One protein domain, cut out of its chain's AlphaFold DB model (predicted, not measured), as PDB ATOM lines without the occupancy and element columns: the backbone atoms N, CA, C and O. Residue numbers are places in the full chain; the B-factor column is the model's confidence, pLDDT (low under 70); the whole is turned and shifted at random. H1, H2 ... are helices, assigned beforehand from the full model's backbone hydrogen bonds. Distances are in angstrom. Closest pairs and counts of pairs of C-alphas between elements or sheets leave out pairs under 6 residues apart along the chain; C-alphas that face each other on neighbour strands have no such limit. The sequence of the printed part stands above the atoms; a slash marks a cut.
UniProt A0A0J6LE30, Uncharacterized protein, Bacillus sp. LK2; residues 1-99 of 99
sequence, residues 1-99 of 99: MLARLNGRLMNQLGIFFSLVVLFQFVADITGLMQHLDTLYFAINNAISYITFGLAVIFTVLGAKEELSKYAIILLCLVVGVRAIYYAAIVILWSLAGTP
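What this domain is: This is residues 1 to 99 of the 99 residues of an uncharacterized protein of Bacillus sp. LK2 (UniProt A0A0J6LE30). Three long helices make a loose up-and-down bundle: H2 and H3 form a narrow V with its point at their tight link, and H1 packs on both of them. Residues 86 to 99, the last part of H3 and the end after it, stick out free of the other helices. The printed part has 99 residues with three named helices in the order H1, H2, H3 and no named strand, and its class is all helix. The whole is loose, with a radius of gyration of the C-alphas of 16.5 A, and spans 59 by 30 by 16 A, only just flat.

Where its parts are: Find C-alpha 2 at (-25.914, 29.857, 2.113); from there H1, residues 2 to 29, runs 40.9 A. H2, residues 38 to 62, begins at C-alpha 38 at (-40.380, 20.708, -40.156) and runs 36.1 A. H3, residues 68 to 96, is the longest, 41.3 A, and ends at C-alpha 96 at (-35.644, -5.998, -40.649).

How they stand to each other: Look first at the hairpin of H1 and H2, which touch at a shallow tilt of 31 degrees, opposite ways; their closest C-alphas, those of Asn 11 and Gly 62, are 4.7 A apart. H1 and H3 touch at a shallow tilt of 18 degrees, the same way, closest at the C-alphas of Ile 15 and Ala 71, 5.1 A. H2 and H3, also a hairpin, run opposite ways at a steep tilt of 39 degrees. They touch with residues 55 to 62 and 68 to 75 alone, closest at the C-alphas of Gly 62 and Ser 68, 5.9 A. The helix packing is mostly aligned, only just, with 2 of 3 pairs at a shallow tilt. In H1, H2 and H3 every O i to N i+4 pair is within hydrogen-bond range.

The domain as a whole: The C-alphas farthest apart, those of Met 1 and Gly 97, are 60.4 A apart. The printed part has no cut and no long link; H1 to H2 is short and H2 to H3 tight. Look for pLDDT under 70 at residues 1 to 7, 31 to 36, 40, 60 to 71 and 97 to 99; the mean of the printed part is 72.8.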
ATOM      1  N   MET A   1     -24.120  28.533   5.865       48.84
ATOM      2  CA  MET A   1     -25.522  28.143   5.576       48.84
ATOM      3  C   MET A   1     -25.925  28.397   4.123       48.84
ATOM      4  O   MET A   1     -26.504  27.496   3.536       48.84
ATOM      5  N   LEU A   2     -25.564  29.535   3.511       51.31
ATOM      6  CA  LEU A   2     -25.914  29.857   2.113       51.31
ATOM      7  C   LEU A   2     -25.461  28.799   1.078       51.31
ATOM      8  O   LEU A   2     -26.243  28.400   0.223       51.31
ATOM      9  N   ALA A   3     -24.233  28.278   1.197       53.94
ATOM     10  CA  ALA A   3     -23.688  27.286   0.259       53.94
ATOM     11  C   ALA A   3     -24.433  25.934   0.269       53.94
ATOM     12  O   ALA A   3     -24.544  25.289  -0.769       53.94
ATOM     13  N   ARG A   4     -24.986  25.535   1.424       52.44
ATOM     14  CA  ARG A   4     -25.773  24.298   1.586       52.44
ATOM     15  C   ARG A   4     -27.194  24.453   1.027       52.44
ATOM     16  O   ARG A   4     -27.765  23.528   0.470       52.44
ATOM     17  N   LEU A   5     -27.762  25.659   1.126       57.22
ATOM     18  CA  LEU A   5     -29.047  25.976   0.492       57.22
ATOM     19  C   LEU A   5     -28.922  25.988  -1.042       57.22
ATOM     20  O   LEU A   5     -29.811  25.506  -1.739       57.22
ATOM     21  N   ASN A   6     -27.794  26.498  -1.548       66.06
ATOM     22  CA  ASN A   6     -27.510  26.570  -2.979       66.06
ATOM     23  C   ASN A   6     -27.275  25.179  -3.593       66.06
ATOM     24  O   ASN A   6     -27.821  24.875  -4.649       66.06
ATOM     25  N   GLY A   7     -26.540  24.304  -2.892       65.19
ATOM     26  CA  GLY A   7     -26.345  22.911  -3.308       65.19
ATOM     27  C   GLY A   7     -27.663  22.139  -3.437       65.19
ATOM     28  O   GLY A   7     -27.886  21.462  -4.444       65.19
ATOM     29  N   ARG A   8     -28.584  22.322  -2.480       71.19
ATOM     30  CA  ARG A   8     -29.872  21.616  -2.470       71.19
ATOM     31  C   ARG A   8     -30.764  22.075  -3.621       71.19
ATOM     32  O   ARG A   8     -31.372  21.236  -4.284       71.19
ATOM     33  N   LEU A   9     -30.806  23.384  -3.878       73.12
ATOM     34  CA  LEU A   9     -31.539  23.975  -5.001       73.12
ATOM     35  C   LEU A   9     -30.983  23.520  -6.354       73.12
ATOM     36  O   LEU A   9     -31.753  23.081  -7.204       73.12
ATOM     37  N   MET A  10     -29.661  23.558  -6.544       72.94
ATOM     38  CA  MET A  10     -29.015  23.092  -7.781       72.94
ATOM     39  C   MET A  10     -29.322  21.622  -8.059       72.94
ATOM     40  O   MET A  10     -29.585  21.246  -9.199       72.94
ATOM     41  N   ASN A  11     -29.374  20.801  -7.012       72.81
ATOM     42  CA  ASN A  11     -29.704  19.399  -7.166       72.81
ATOM     43  C   ASN A  11     -31.189  19.147  -7.482       72.81
ATOM     44  O   ASN A  11     -31.508  18.297  -8.311       72.81
ATOM     45  N   GLN A  12     -32.107  19.898  -6.866       75.69
ATOM     46  CA  GLN A  12     -33.531  19.839  -7.219       75.69
ATOM     47  C   GLN A  12     -33.785  20.304  -8.657       75.69
ATOM     48  O   GLN A  12     -34.584  19.687  -9.359       75.69
ATOM     49  N   LEU A  13     -33.074  21.337  -9.118       78.81
ATOM     50  CA  LEU A  13     -33.119  21.773 -10.512       78.81
ATOM     51  C   LEU A  13     -32.595  20.687 -11.457       78.81
ATOM     52  O   LEU A  13     -33.227  20.433 -12.475       78.81
ATOM     53  N   GLY A  14     -31.508  19.991 -11.106       76.69
ATOM     54  CA  GLY A  14     -31.010  18.847 -11.882       76.69
ATOM     55  C   GLY A  14     -32.063  17.748 -12.056       76.69
ATOM     56  O   GLY A  14     -32.322  17.314 -13.175       76.69
ATOM     57  N   ILE A  15     -32.749  17.371 -10.969       79.06
ATOM     58  CA  ILE A  15     -33.855  16.396 -11.002       79.06
ATOM     59  C   ILE A  15     -35.005  16.894 -11.887       79.06
ATOM     60  O   ILE A  15     -35.535  16.133 -12.698       79.06
ATOM     61  N   PHE A  16     -35.382  18.168 -11.754       81.19
ATOM     62  CA  PHE A  16     -36.442  18.776 -12.554       81.19
ATOM     63  C   PHE A  16     -36.104  18.754 -14.049       81.19
ATOM     64  O   PHE A  16     -36.898  18.268 -14.852       81.19
ATOM     65  N   PHE A  17     -34.901  19.192 -14.424       78.62
ATOM     66  CA  PHE A  17     -34.445  19.162 -15.811       78.62
ATOM     67  C   PHE A  17     -34.351  17.729 -16.357       78.62
ATOM     68  O   PHE A  17     -34.778  17.493 -17.485       78.62
ATOM     69  N   SER A  18     -33.897  16.748 -15.567       78.12
ATOM     70  CA  SER A  18     -33.940  15.330 -15.960       78.12
ATOM     71  C   SER A  18     -35.355  14.831 -16.252       78.12
ATOM     72  O   SER A  18     -35.556  14.120 -17.235       78.12
ATOM     73  N   LEU A  19     -36.342  15.209 -15.433       82.62
ATOM     74  CA  LEU A  19     -37.746  14.862 -15.666       82.62
ATOM     75  C   LEU A  19     -38.285  15.495 -16.951       82.62
ATOM     76  O   LEU A  19     -38.951  14.811 -17.725       82.62
ATOM     77  N   VAL A  20     -37.958  16.762 -17.213       83.50
ATOM     78  CA  VAL A  20     -38.350  17.445 -18.457       83.50
ATOM     79  C   VAL A  20     -37.753  16.740 -19.678       83.50
ATOM     80  O   VAL A  20     -38.474  16.483 -20.639       83.50
ATOM     81  N   VAL A  21     -36.473  16.355 -19.630       81.56
ATOM     82  CA  VAL A  21     -35.810  15.607 -20.717       81.56
ATOM     83  C   VAL A  21     -36.466  14.247 -20.952       81.56
ATOM     84  O   VAL A  21     -36.581  13.814 -22.103       81.56
ATOM     85  N   LEU A  22     -36.881  13.562 -19.882       82.06
ATOM     86  CA  LEU A  22     -37.597  12.290 -19.974       82.06
ATOM     87  C   LEU A  22     -38.976  12.483 -20.618       82.06
ATOM     88  O   LEU A  22     -39.354  11.718 -21.499       82.06
ATOM     89  N   PHE A  23     -39.698  13.537 -20.241       81.62
ATOM     90  CA  PHE A  23     -41.007  13.850 -20.813       81.62
ATOM     91  C   PHE A  23     -40.913  14.226 -22.298       81.62
ATOM     92  O   PHE A  23     -41.677  13.714 -23.113       81.62
ATOM     93  N   GLN A  24     -39.929  15.057 -22.666       77.75
ATOM     94  CA  GLN A  24     -39.617  15.379 -24.064       77.75
ATOM     95  C   GLN A  24     -39.285  14.118 -24.868       77.75
ATOM     96  O   GLN A  24     -39.739  13.976 -25.996       77.75
ATOM     97  N   PHE A  25     -38.536  13.182 -24.277       78.50
ATOM     98  CA  PHE A  25     -38.198  11.919 -24.928       78.50
ATOM     99  C   PHE A  25     -39.430  11.049 -25.198       78.50
ATOM    100  O   PHE A  25     -39.579  10.512 -26.289       78.50
ATOM    101  N   VAL A  26     -40.344  10.937 -24.231       81.19
ATOM    102  CA  VAL A  26     -41.597  10.190 -24.421       81.19
ATOM    103  C   VAL A  26     -42.472  10.849 -25.492       81.19
ATOM    104  O   VAL A  26     -43.037  10.149 -26.332       81.19
ATOM    105  N   ALA A  27     -42.560  12.182 -25.506       78.00
ATOM    106  CA  ALA A  27     -43.300  12.924 -26.528       78.00
ATOM    107  C   ALA A  27     -42.718  12.730 -27.943       78.00
ATOM    108  O   ALA A  27     -43.468  12.687 -28.917       78.00
ATOM    109  N   ASP A  28     -41.395  12.583 -28.044       75.19
ATOM    110  CA  ASP A  28     -40.688  12.301 -29.295       75.19
ATOM    111  C   ASP A  28     -40.972  10.872 -29.795       75.19
ATOM    112  O   ASP A  28     -41.423  10.693 -30.924       75.19
ATOM    113  N   ILE A  29     -40.841   9.859 -28.925       73.88
ATOM    114  CA  ILE A  29     -41.115   8.446 -29.264       73.88
ATOM    115  C   ILE A  29     -42.573   8.215 -29.664       73.88
ATOM    116  O   ILE A  29     -42.862   7.439 -30.570       73.88
ATOM    117  N   THR A  30     -43.509   8.864 -28.971       77.75
ATOM    118  CA  THR A  30     -44.947   8.704 -29.239       77.75
ATOM    119  C   THR A  30     -45.398   9.401 -30.522       77.75
ATOM    120  O   THR A  30     -46.570   9.311 -30.879       77.75
ATOM    121  N   GLY A  31     -44.496  10.101 -31.217       68.06
ATOM    122  CA  GLY A  31     -44.821  10.828 -32.439       68.06
ATOM    123  C   GLY A  31     -45.729  12.034 -32.198       68.06
ATOM    124  O   GLY A  31     -46.237  12.619 -33.152       68.06
ATOM    125  N   LEU A  32     -45.916  12.453 -30.938       66.12
ATOM    126  CA  LEU A  32     -46.810  13.555 -30.575       66.12
ATOM    127  C   LEU A  32     -46.381  14.876 -31.234       66.12
ATOM    128  O   LEU A  32     -47.205  15.745 -31.500       66.12
ATOM    129  N   MET A  33     -45.083  15.005 -31.524       63.91
ATOM    130  CA  MET A  33     -44.490  16.145 -32.223       63.91
ATOM    131  C   MET A  33     -44.304  15.936 -33.737       63.91
ATOM    132  O   MET A  33     -43.966  16.896 -34.420       63.91
ATOM    133  N   GLN A  34     -44.545  14.739 -34.292       59.78
ATOM    134  CA  GLN A  34     -44.361  14.478 -35.734       59.78
ATOM    135  C   GLN A  34     -45.374  15.215 -36.619       59.78
ATOM    136  O   GLN A  34     -45.130  15.392 -37.809       59.78
ATOM    137  N   HIS A  35     -46.510  15.639 -36.059       60.72
ATOM    138  CA  HIS A  35     -47.519  16.405 -36.792       60.72
ATOM    139  C   HIS A  35     -47.201  17.906 -36.874       60.72
ATOM    140  O   HIS A  35     -47.897  18.648 -37.566       60.72
ATOM    141  N   LEU A  36     -46.178  18.375 -36.156       61.19
ATOM    142  CA  LEU A  36     -45.746  19.763 -36.230       61.19
ATOM    143  C   LEU A  36     -44.744  19.934 -37.376       61.19
ATOM    144  O   LEU A  36     -43.891  19.084 -37.616       61.19
ATOM    145  N   ASP A  37     -44.875  21.061 -38.069       71.38
ATOM    146  CA  ASP A  37     -44.085  21.459 -39.233       71.38
ATOM    147  C   ASP A  37     -42.564  21.241 -39.051       71.38
ATOM    148  O   ASP A  37     -42.035  21.323 -37.939       71.38
ATOM    149  N   THR A  38     -41.830  21.008 -40.144       72.56
ATOM    150  CA  THR A  38     -40.380  20.708 -40.156       72.56
ATOM    151  C   THR A  38     -39.552  21.704 -39.330       72.56
ATOM    152  O   THR A  38     -38.569  21.336 -38.682       72.56
ATOM    153  N   LEU A  39     -39.971  22.974 -39.307       73.38
ATOM    154  CA  LEU A  39     -39.332  24.026 -38.515       73.38
ATOM    155  C   LEU A  39     -39.527  23.817 -37.001       73.38
ATOM    156  O   LEU A  39     -38.593  23.999 -36.220       73.38
ATOM    157  N   TYR A  40     -40.710  23.371 -36.581       69.94
ATOM    158  CA  TYR A  40     -41.001  23.033 -35.187       69.94
ATOM    159  C   TYR A  40     -40.238  21.797 -34.719       69.94
ATOM    160  O   TYR A  40     -39.752  21.778 -33.587       69.94
ATOM    161  N   PHE A  41     -40.080  20.797 -35.589       73.25
ATOM    162  CA  PHE A  41     -39.253  19.629 -35.295       73.25
ATOM    163  C   PHE A  41     -37.800  20.034 -34.997       73.25
ATOM    164  O   PHE A  41     -37.233  19.623 -33.983       73.25
ATOM    165  N   ALA A  42     -37.215  20.915 -35.819       72.81
ATOM    166  CA  ALA A  42     -35.857  21.417 -35.611       72.81
ATOM    167  C   ALA A  42     -35.707  22.205 -34.295       72.81
ATOM    168  O   ALA A  42     -34.742  21.996 -33.555       72.81
ATOM    169  N   ILE A  43     -36.677  23.068 -33.966       77.69
ATOM    170  CA  ILE A  43     -36.685  23.834 -32.709       77.69
ATOM    171  C   ILE A  43     -36.810  22.902 -31.501       77.69
ATOM    172  O   ILE A  43     -36.042  23.033 -30.548       77.69
ATOM    173  N   ASN A  44     -37.737  21.940 -31.533       78.25
ATOM    174  CA  ASN A  44     -37.921  20.987 -30.440       78.25
ATOM    175  C   ASN A  44     -36.659  20.148 -30.197       78.25
ATOM    176  O   ASN A  44     -36.266  19.915 -29.051       78.25
ATOM    177  N   ASN A  45     -35.989  19.742 -31.277       76.75
ATOM    178  CA  ASN A  45     -34.746  18.993 -31.187       76.75
ATOM    179  C   ASN A  45     -33.636  19.842 -30.542       76.75
ATOM    180  O   ASN A  45     -32.991  19.409 -29.586       76.75
ATOM    181  N   ALA A  46     -33.472  21.098 -30.979       77.62
ATOM    182  CA  ALA A  46     -32.517  22.032 -30.380       77.62
ATOM    183  C   ALA A  46     -32.801  22.281 -28.886       77.62
ATOM    184  O   ALA A  46     -31.885  22.224 -28.062       77.62
ATOM    185  N   ILE A  47     -34.069  22.488 -28.515       80.06
ATOM    186  CA  ILE A  47     -34.489  22.658 -27.117       80.06
ATOM    187  C   ILE A  47     -34.189  21.399 -26.301       80.06
ATOM    188  O   ILE A  47     -33.689  21.515 -25.181       80.06
ATOM    189  N   SER A  48     -34.434  20.205 -26.844       77.12
ATOM    190  CA  SER A  48     -34.142  18.941 -26.157       77.12
ATOM    191  C   SER A  48     -32.652  18.782 -25.846       77.12
ATOM    192  O   SER A  48     -32.300  18.425 -24.721       77.12
ATOM    193  N   TYR A  49     -31.763  19.109 -26.792       76.62
ATOM    194  CA  TYR A  49     -30.314  19.077 -26.556       76.62
ATOM    195  C   TYR A  49     -29.862  20.104 -25.515       76.62
ATOM    196  O   TYR A  49     -29.058  19.779 -24.641       76.62
ATOM    197  N   ILE A  50     -30.405  21.323 -25.564       79.88
ATOM    198  CA  ILE A  50     -30.095  22.372 -24.582       79.88
ATOM    199  C   ILE A  50     -30.572  21.950 -23.185       79.88
ATOM    200  O   ILE A  50     -29.816  22.046 -22.219       79.88
ATOM    201  N   THR A  51     -31.796  21.427 -23.076       79.19
ATOM    202  CA  THR A  51     -32.386  20.957 -21.811       79.19
ATOM    203  C   THR A  51     -31.573  19.801 -21.227       79.19
ATOM    204  O   THR A  51     -31.311  19.769 -20.023       79.19
ATOM    205  N   PHE A  52     -31.100  18.887 -22.078       75.62
ATOM    206  CA  PHE A  52     -30.202  17.809 -21.677       75.62
ATOM    207  C   PHE A  52     -28.856  18.334 -21.163       75.62
ATOM    208  O   PHE A  52     -28.412  17.936 -20.085       75.62
ATOM    209  N   GLY A  53     -28.240  19.275 -21.881       77.81
ATOM    210  CA  GLY A  53     -27.006  19.929 -21.446       77.81
ATOM    211  C   GLY A  53     -27.159  20.615 -20.087       77.81
ATOM    212  O   GLY A  53     -26.325  20.419 -19.202       77.81
ATOM    213  N   LEU A  54     -28.258  21.348 -19.878       77.00
ATOM    214  CA  LEU A  54     -28.575  21.954 -18.582       77.00
ATOM    215  C   LEU A  54     -28.724  20.896 -17.484       77.00
ATOM    216  O   LEU A  54     -28.149  21.069 -16.411       77.00
ATOM    217  N   ALA A  55     -29.440  19.797 -17.742       75.75
ATOM    218  CA  ALA A  55     -29.625  18.719 -16.770       75.75
ATOM    219  C   ALA A  55     -28.277  18.145 -16.294       75.75
ATOM    220  O   ALA A  55     -28.060  17.978 -15.090       75.75
ATOM    221  N   VAL A  56     -27.345  17.917 -17.228       74.50
ATOM    222  CA  VAL A  56     -25.980  17.450 -16.937       74.50
ATOM    223  C   VAL A  56     -25.213  18.472 -16.103       74.50
ATOM    224  O   VAL A  56     -24.676  18.119 -15.053       74.50
ATOM    225  N   ILE A  57     -25.200  19.739 -16.522       77.31
ATOM    226  CA  ILE A  57     -24.483  20.814 -15.825       77.31
ATOM    227  C   ILE A  57     -25.002  20.973 -14.392       77.31
ATOM    228  O   ILE A  57     -24.203  20.968 -13.456       77.31
ATOM    229  N   PHE A  58     -26.323  21.046 -14.198       70.31
ATOM    230  CA  PHE A  58     -26.930  21.165 -12.869       70.31
ATOM    231  C   PHE A  58     -26.633  19.962 -11.975       70.31
ATOM    232  O   PHE A  58     -26.389  20.136 -10.782       70.31
ATOM    233  N   THR A  59     -26.584  18.756 -12.537       70.94
ATOM    234  CA  THR A  59     -26.277  17.553 -11.758       70.94
ATOM    235  C   THR A  59     -24.804  17.475 -11.357       70.94
ATOM    236  O   THR A  59     -24.507  17.150 -10.210       70.94
ATOM    237  N   VAL A  60     -23.873  17.844 -12.246       69.25
ATOM    238  CA  VAL A  60     -22.432  17.920 -11.927       69.25
ATOM    239  C   VAL A  60     -22.154  19.017 -10.899       69.25
ATOM    240  O   VAL A  60     -21.403  18.813  -9.949       69.25
ATOM    241  N   LEU A  61     -22.793  20.176 -11.045       69.12
ATOM    242  CA  LEU A  61     -22.695  21.282 -10.095       69.12
ATOM    243  C   LEU A  61     -23.324  20.944  -8.728       69.12
ATOM    244  O   LEU A  61     -22.819  21.381  -7.693       69.12
ATOM    245  N   GLY A  62     -24.394  20.143  -8.714       62.66
ATOM    246  CA  GLY A  62     -25.058  19.632  -7.512       62.66
ATOM    247  C   GLY A  62     -24.358  18.438  -6.846       62.66
ATOM    248  O   GLY A  62     -24.704  18.106  -5.714       62.66
ATOM    249  N   ALA A  63     -23.346  17.836  -7.492       63.31
ATOM    250  CA  ALA A  63     -22.648  16.598  -7.093       63.31
ATOM    251  C   ALA A  63     -22.099  16.556  -5.660       63.31
ATOM    252  O   ALA A  63     -21.850  15.480  -5.119       63.31
ATOM    253  N   LYS A  64     -21.893  17.718  -5.033       58.16
ATOM    254  CA  LYS A  64     -21.290  17.831  -3.699       58.16
ATOM    255  C   LYS A  64     -22.257  17.578  -2.538       58.16
ATOM    256  O   LYS A  64     -21.794  17.459  -1.408       58.16
ATOM    257  N   GLU A  65     -23.565  17.500  -2.779       59.06
ATOM    258  CA  GLU A  65     -24.556  17.253  -1.725       59.06
ATOM    259  C   GLU A  65     -25.147  15.838  -1.769       59.06
ATOM    260  O   GLU A  65     -25.283  15.232  -2.826       59.06
ATOM    261  N   GLU A  66     -25.563  15.311  -0.613       55.47
ATOM    262  CA  GLU A  66     -26.109  13.948  -0.447       55.47
ATOM    263  C   GLU A  66     -27.326  13.659  -1.343       55.47
ATOM    264  O   GLU A  66     -27.536  12.529  -1.783       55.47
ATOM    265  N   LEU A  67     -28.104  14.699  -1.661       55.94
ATOM    266  CA  LEU A  67     -29.265  14.619  -2.545       55.94
ATOM    267  C   LEU A  67     -28.857  14.326  -4.007       55.94
ATOM    268  O   LEU A  67     -29.679  13.869  -4.805       55.94
ATOM    269  N   SER A  68     -27.583  14.535  -4.354       59.16
ATOM    270  CA  SER A  68     -27.047  14.336  -5.699       59.16
ATOM    271  C   SER A  68     -26.980  12.899  -6.162       59.16
ATOM    272  O   SER A  68     -27.113  12.646  -7.358       59.16
ATOM    273  N   LYS A  69     -26.923  11.933  -5.237       64.38
ATOM    274  CA  LYS A  69     -27.058  10.520  -5.613       64.38
ATOM    275  C   LYS A  69     -28.316  10.287  -6.451       64.38
ATOM    276  O   LYS A  69     -28.236   9.624  -7.477       64.38
ATOM    277  N   TYR A  70     -29.444  10.890  -6.076       66.19
ATOM    278  CA  TYR A  70     -30.698  10.724  -6.808       66.19
ATOM    279  C   TYR A  70     -30.708  11.450  -8.155       66.19
ATOM    280  O   TYR A  70     -31.189  10.885  -9.130       66.19
ATOM    281  N   ALA A  71     -30.146  12.660  -8.234       67.62
ATOM    282  CA  ALA A  71     -30.055  13.397  -9.495       67.62
ATOM    283  C   ALA A  71     -29.149  12.683 -10.508       67.62
ATOM    284  O   ALA A  71     -29.511  12.541 -11.672       67.62
ATOM    285  N   ILE A  72     -28.006  12.160 -10.050       71.12
ATOM    286  CA  ILE A  72     -27.066  11.396 -10.876       71.12
ATOM    287  C   ILE A  72     -27.700  10.087 -11.347       71.12
ATOM    288  O   ILE A  72     -27.610   9.767 -12.529       71.12
ATOM    289  N   ILE A  73     -28.363   9.342 -10.453       76.12
ATOM    290  CA  ILE A  73     -29.067   8.104 -10.822       76.12
ATOM    291  C   ILE A  73     -30.159   8.404 -11.848       76.12
ATOM    292  O   ILE A  73     -30.269   7.689 -12.841       76.12
ATOM    293  N   LEU A  74     -30.936   9.473 -11.650       75.88
ATOM    294  CA  LEU A  74     -32.007   9.846 -12.567       75.88
ATOM    295  C   LEU A  74     -31.456  10.258 -13.936       75.88
ATOM    296  O   LEU A  74     -31.954   9.784 -14.953       75.88
ATOM    297  N   LEU A  75     -30.395  11.069 -13.980       77.19
ATOM    298  CA  LEU A  75     -29.705  11.396 -15.229       77.19
ATOM    299  C   LEU A  75     -29.173  10.150 -15.932       77.19
ATOM    300  O   LEU A  75     -29.366   9.995 -17.135       77.19
ATOM    301  N   CYS A  76     -28.510   9.266 -15.188       78.50
ATOM    302  CA  CYS A  76     -27.969   8.019 -15.711       78.50
ATOM    303  C   CYS A  76     -29.082   7.153 -16.310       78.50
ATOM    304  O   CYS A  76     -28.924   6.617 -17.404       78.50
ATOM    305  N   LEU A  77     -30.237   7.088 -15.646       79.06
ATOM    306  CA  LEU A  77     -31.407   6.359 -16.124       79.06
ATOM    307  C   LEU A  77     -31.963   6.980 -17.410       79.06
ATOM    308  O   LEU A  77     -32.199   6.258 -18.373       79.06
ATOM    309  N   VAL A  78     -32.102   8.308 -17.473       77.94
ATOM    310  CA  VAL A  78     -32.554   9.017 -18.683       77.94
ATOM    311  C   VAL A  78     -31.616   8.746 -19.863       77.94
ATOM    312  O   VAL A  78     -32.079   8.392 -20.946       77.94
ATOM    313  N   VAL A  79     -30.300   8.866 -19.660       78.81
ATOM    314  CA  VAL A  79     -29.295   8.599 -20.703       78.81
ATOM    315  C   VAL A  79     -29.307   7.134 -21.121       78.81
ATOM    316  O   VAL A  79     -29.305   6.841 -22.314       78.81
ATOM    317  N   GLY A  80     -29.358   6.216 -20.155       81.31
ATOM    318  CA  GLY A  80     -29.388   4.779 -20.400       81.31
ATOM    319  C   GLY A  80     -30.618   4.361 -21.200       81.31
ATOM    320  O   GLY A  80     -30.484   3.665 -22.200       81.31
ATOM    321  N   VAL A  81     -31.804   4.846 -20.826       81.25
ATOM    322  CA  VAL A  81     -33.049   4.568 -21.554       81.25
ATOM    323  C   VAL A  81     -32.991   5.127 -22.977       81.25
ATOM    324  O   VAL A  81     -33.343   4.408 -23.912       81.25
ATOM    325  N   ARG A  82     -32.485   6.355 -23.176       78.06
ATOM    326  CA  ARG A  82     -32.287   6.906 -24.529       78.06
ATOM    327  C   ARG A  82     -31.330   6.046 -25.356       78.06
ATOM    328  O   ARG A  82     -31.646   5.709 -26.493       78.06
ATOM    329  N   ALA A  83     -30.186   5.664 -24.793       79.56
ATOM    330  CA  ALA A  83     -29.186   4.854 -25.486       79.56
ATOM    331  C   ALA A  83     -29.725   3.467 -25.869       79.56
ATOM    332  O   ALA A  83     -29.546   3.035 -27.007       79.56
ATOM    333  N   ILE A  84     -30.431   2.798 -24.950       84.81
ATOM    334  CA  ILE A  84     -31.064   1.498 -25.204       84.81
ATOM    335  C   ILE A  84     -32.115   1.624 -26.308       84.81
ATOM    336  O   ILE A  84     -32.158   0.777 -27.193       84.81
ATOM    337  N   TYR A  85     -32.929   2.679 -26.292       81.62
ATOM    338  CA  TYR A  85     -33.945   2.908 -27.316       81.62
ATOM    339  C   TYR A  85     -33.333   3.072 -28.715       81.62
ATOM    340  O   TYR A  85     -33.744   2.382 -29.646       81.62
ATOM    341  N   TYR A  86     -32.304   3.914 -28.867       79.44
ATOM    342  CA  TYR A  86     -31.617   4.068 -30.154       79.44
ATOM    343  C   TYR A  86     -30.923   2.778 -30.599       79.44
ATOM    344  O   TYR A  86     -31.023   2.407 -31.765       79.44
ATOM    345  N   ALA A  87     -30.266   2.060 -29.684       83.38
ATOM    346  CA  ALA A  87     -29.647   0.775 -29.998       83.38
ATOM    347  C   ALA A  87     -30.689  -0.262 -30.446       83.38
ATOM    348  O   ALA A  87     -30.469  -0.959 -31.433       83.38
ATOM    349  N   ALA A  88     -31.839  -0.330 -29.770       83.62
ATOM    350  CA  ALA A  88     -32.937  -1.213 -30.139       83.62
ATOM    351  C   ALA A  88     -33.492  -0.876 -31.527       83.62
ATOM    352  O   ALA A  88     -33.695  -1.793 -32.317       83.62
ATOM    353  N   ILE A  89     -33.667   0.411 -31.856       82.12
ATOM    354  CA  ILE A  89     -34.057   0.837 -33.209       82.12
ATOM    355  C   ILE A  89     -33.033   0.358 -34.233       82.12
ATOM    356  O   ILE A  89     -33.422  -0.277 -35.203       82.12
ATOM    357  N   VAL A  90     -31.740   0.621 -34.022       80.31
ATOM    358  CA  VAL A  90     -30.684   0.235 -34.975       80.31
ATOM    359  C   VAL A  90     -30.640  -1.280 -35.169       80.31
ATOM    360  O   VAL A  90     -30.538  -1.747 -36.301       80.31
ATOM    361  N   ILE A  91     -30.759  -2.056 -34.088       82.88
ATOM    362  CA  ILE A  91     -30.787  -3.521 -34.154       82.88
ATOM    363  C   ILE A  91     -32.035  -3.997 -34.897       82.88
ATOM    364  O   ILE A  91     -31.909  -4.829 -35.787       82.88
ATOM    365  N   LEU A  92     -33.219  -3.468 -34.576       81.94
ATOM    366  CA  LEU A  92     -34.469  -3.809 -35.260       81.94
ATOM    367  C   LEU A  92     -34.403  -3.470 -36.751       81.94
ATOM    368  O   LEU A  92     -34.837  -4.274 -37.566       81.94
ATOM    369  N   TRP A  93     -33.822  -2.327 -37.107       79.75
ATOM    370  CA  TRP A  93     -33.631  -1.908 -38.494       79.75
ATOM    371  C   TRP A  93     -32.652  -2.835 -39.226       79.75
ATOM    372  O   TRP A  93     -32.949  -3.328 -40.311       79.75
ATOM    373  N   SER A  94     -31.533  -3.176 -38.577       75.69
ATOM    374  CA  SER A  94     -30.564  -4.145 -39.097       75.69
ATOM    375  C   SER A  94     -31.149  -5.554 -39.240       75.69
ATOM    376  O   SER A  94     -30.737  -6.278 -40.143       75.69
ATOM    377  N   LEU A  95     -32.079  -5.960 -38.367       77.19
ATOM    378  CA  LEU A  95     -32.764  -7.256 -38.433       77.19
ATOM    379  C   LEU A  95     -33.869  -7.275 -39.496       77.19
ATOM    380  O   LEU A  95     -34.092  -8.304 -40.126       77.19
ATOM    381  N   ALA A  96     -34.561  -6.148 -39.682       74.69
ATOM    382  CA  ALA A  96     -35.644  -5.998 -40.649       74.69
ATOM    383  C   ALA A  96     -35.147  -5.994 -42.105       74.69
ATOM    384  O   ALA A  96     -35.950  -6.161 -43.018       74.69
ATOM    385  N   GLY A  97     -33.836  -5.835 -42.332       56.78
ATOM    386  CA  GLY A  97     -33.225  -5.922 -43.662       56.78
ATOM    387  C   GLY A  97     -33.667  -4.818 -44.627       56.78
ATOM    388  O   GLY A  97     -33.437  -4.936 -45.829       56.78
ATOM    389  N   THR A  98     -34.312  -3.765 -44.126       59.25
ATOM    390  CA  THR A  98     -34.776  -2.637 -44.932       59.25
ATOM    391  C   THR A  98     -33.684  -1.567 -45.003       59.25
ATOM    392  O   THR A  98     -33.284  -1.087 -43.940       59.25
ATOM    393  N   PRO A  99     -33.186  -1.225 -46.207       54.09
ATOM    394  CA  PRO A  99     -32.240  -0.130 -46.412       54.09
ATOM    395  C   PRO A  99     -32.870   1.253 -46.211       54.09
ATOM    396  O   PRO A  99     -34.119   1.364 -46.247       54.09
TER     397      PRO A  99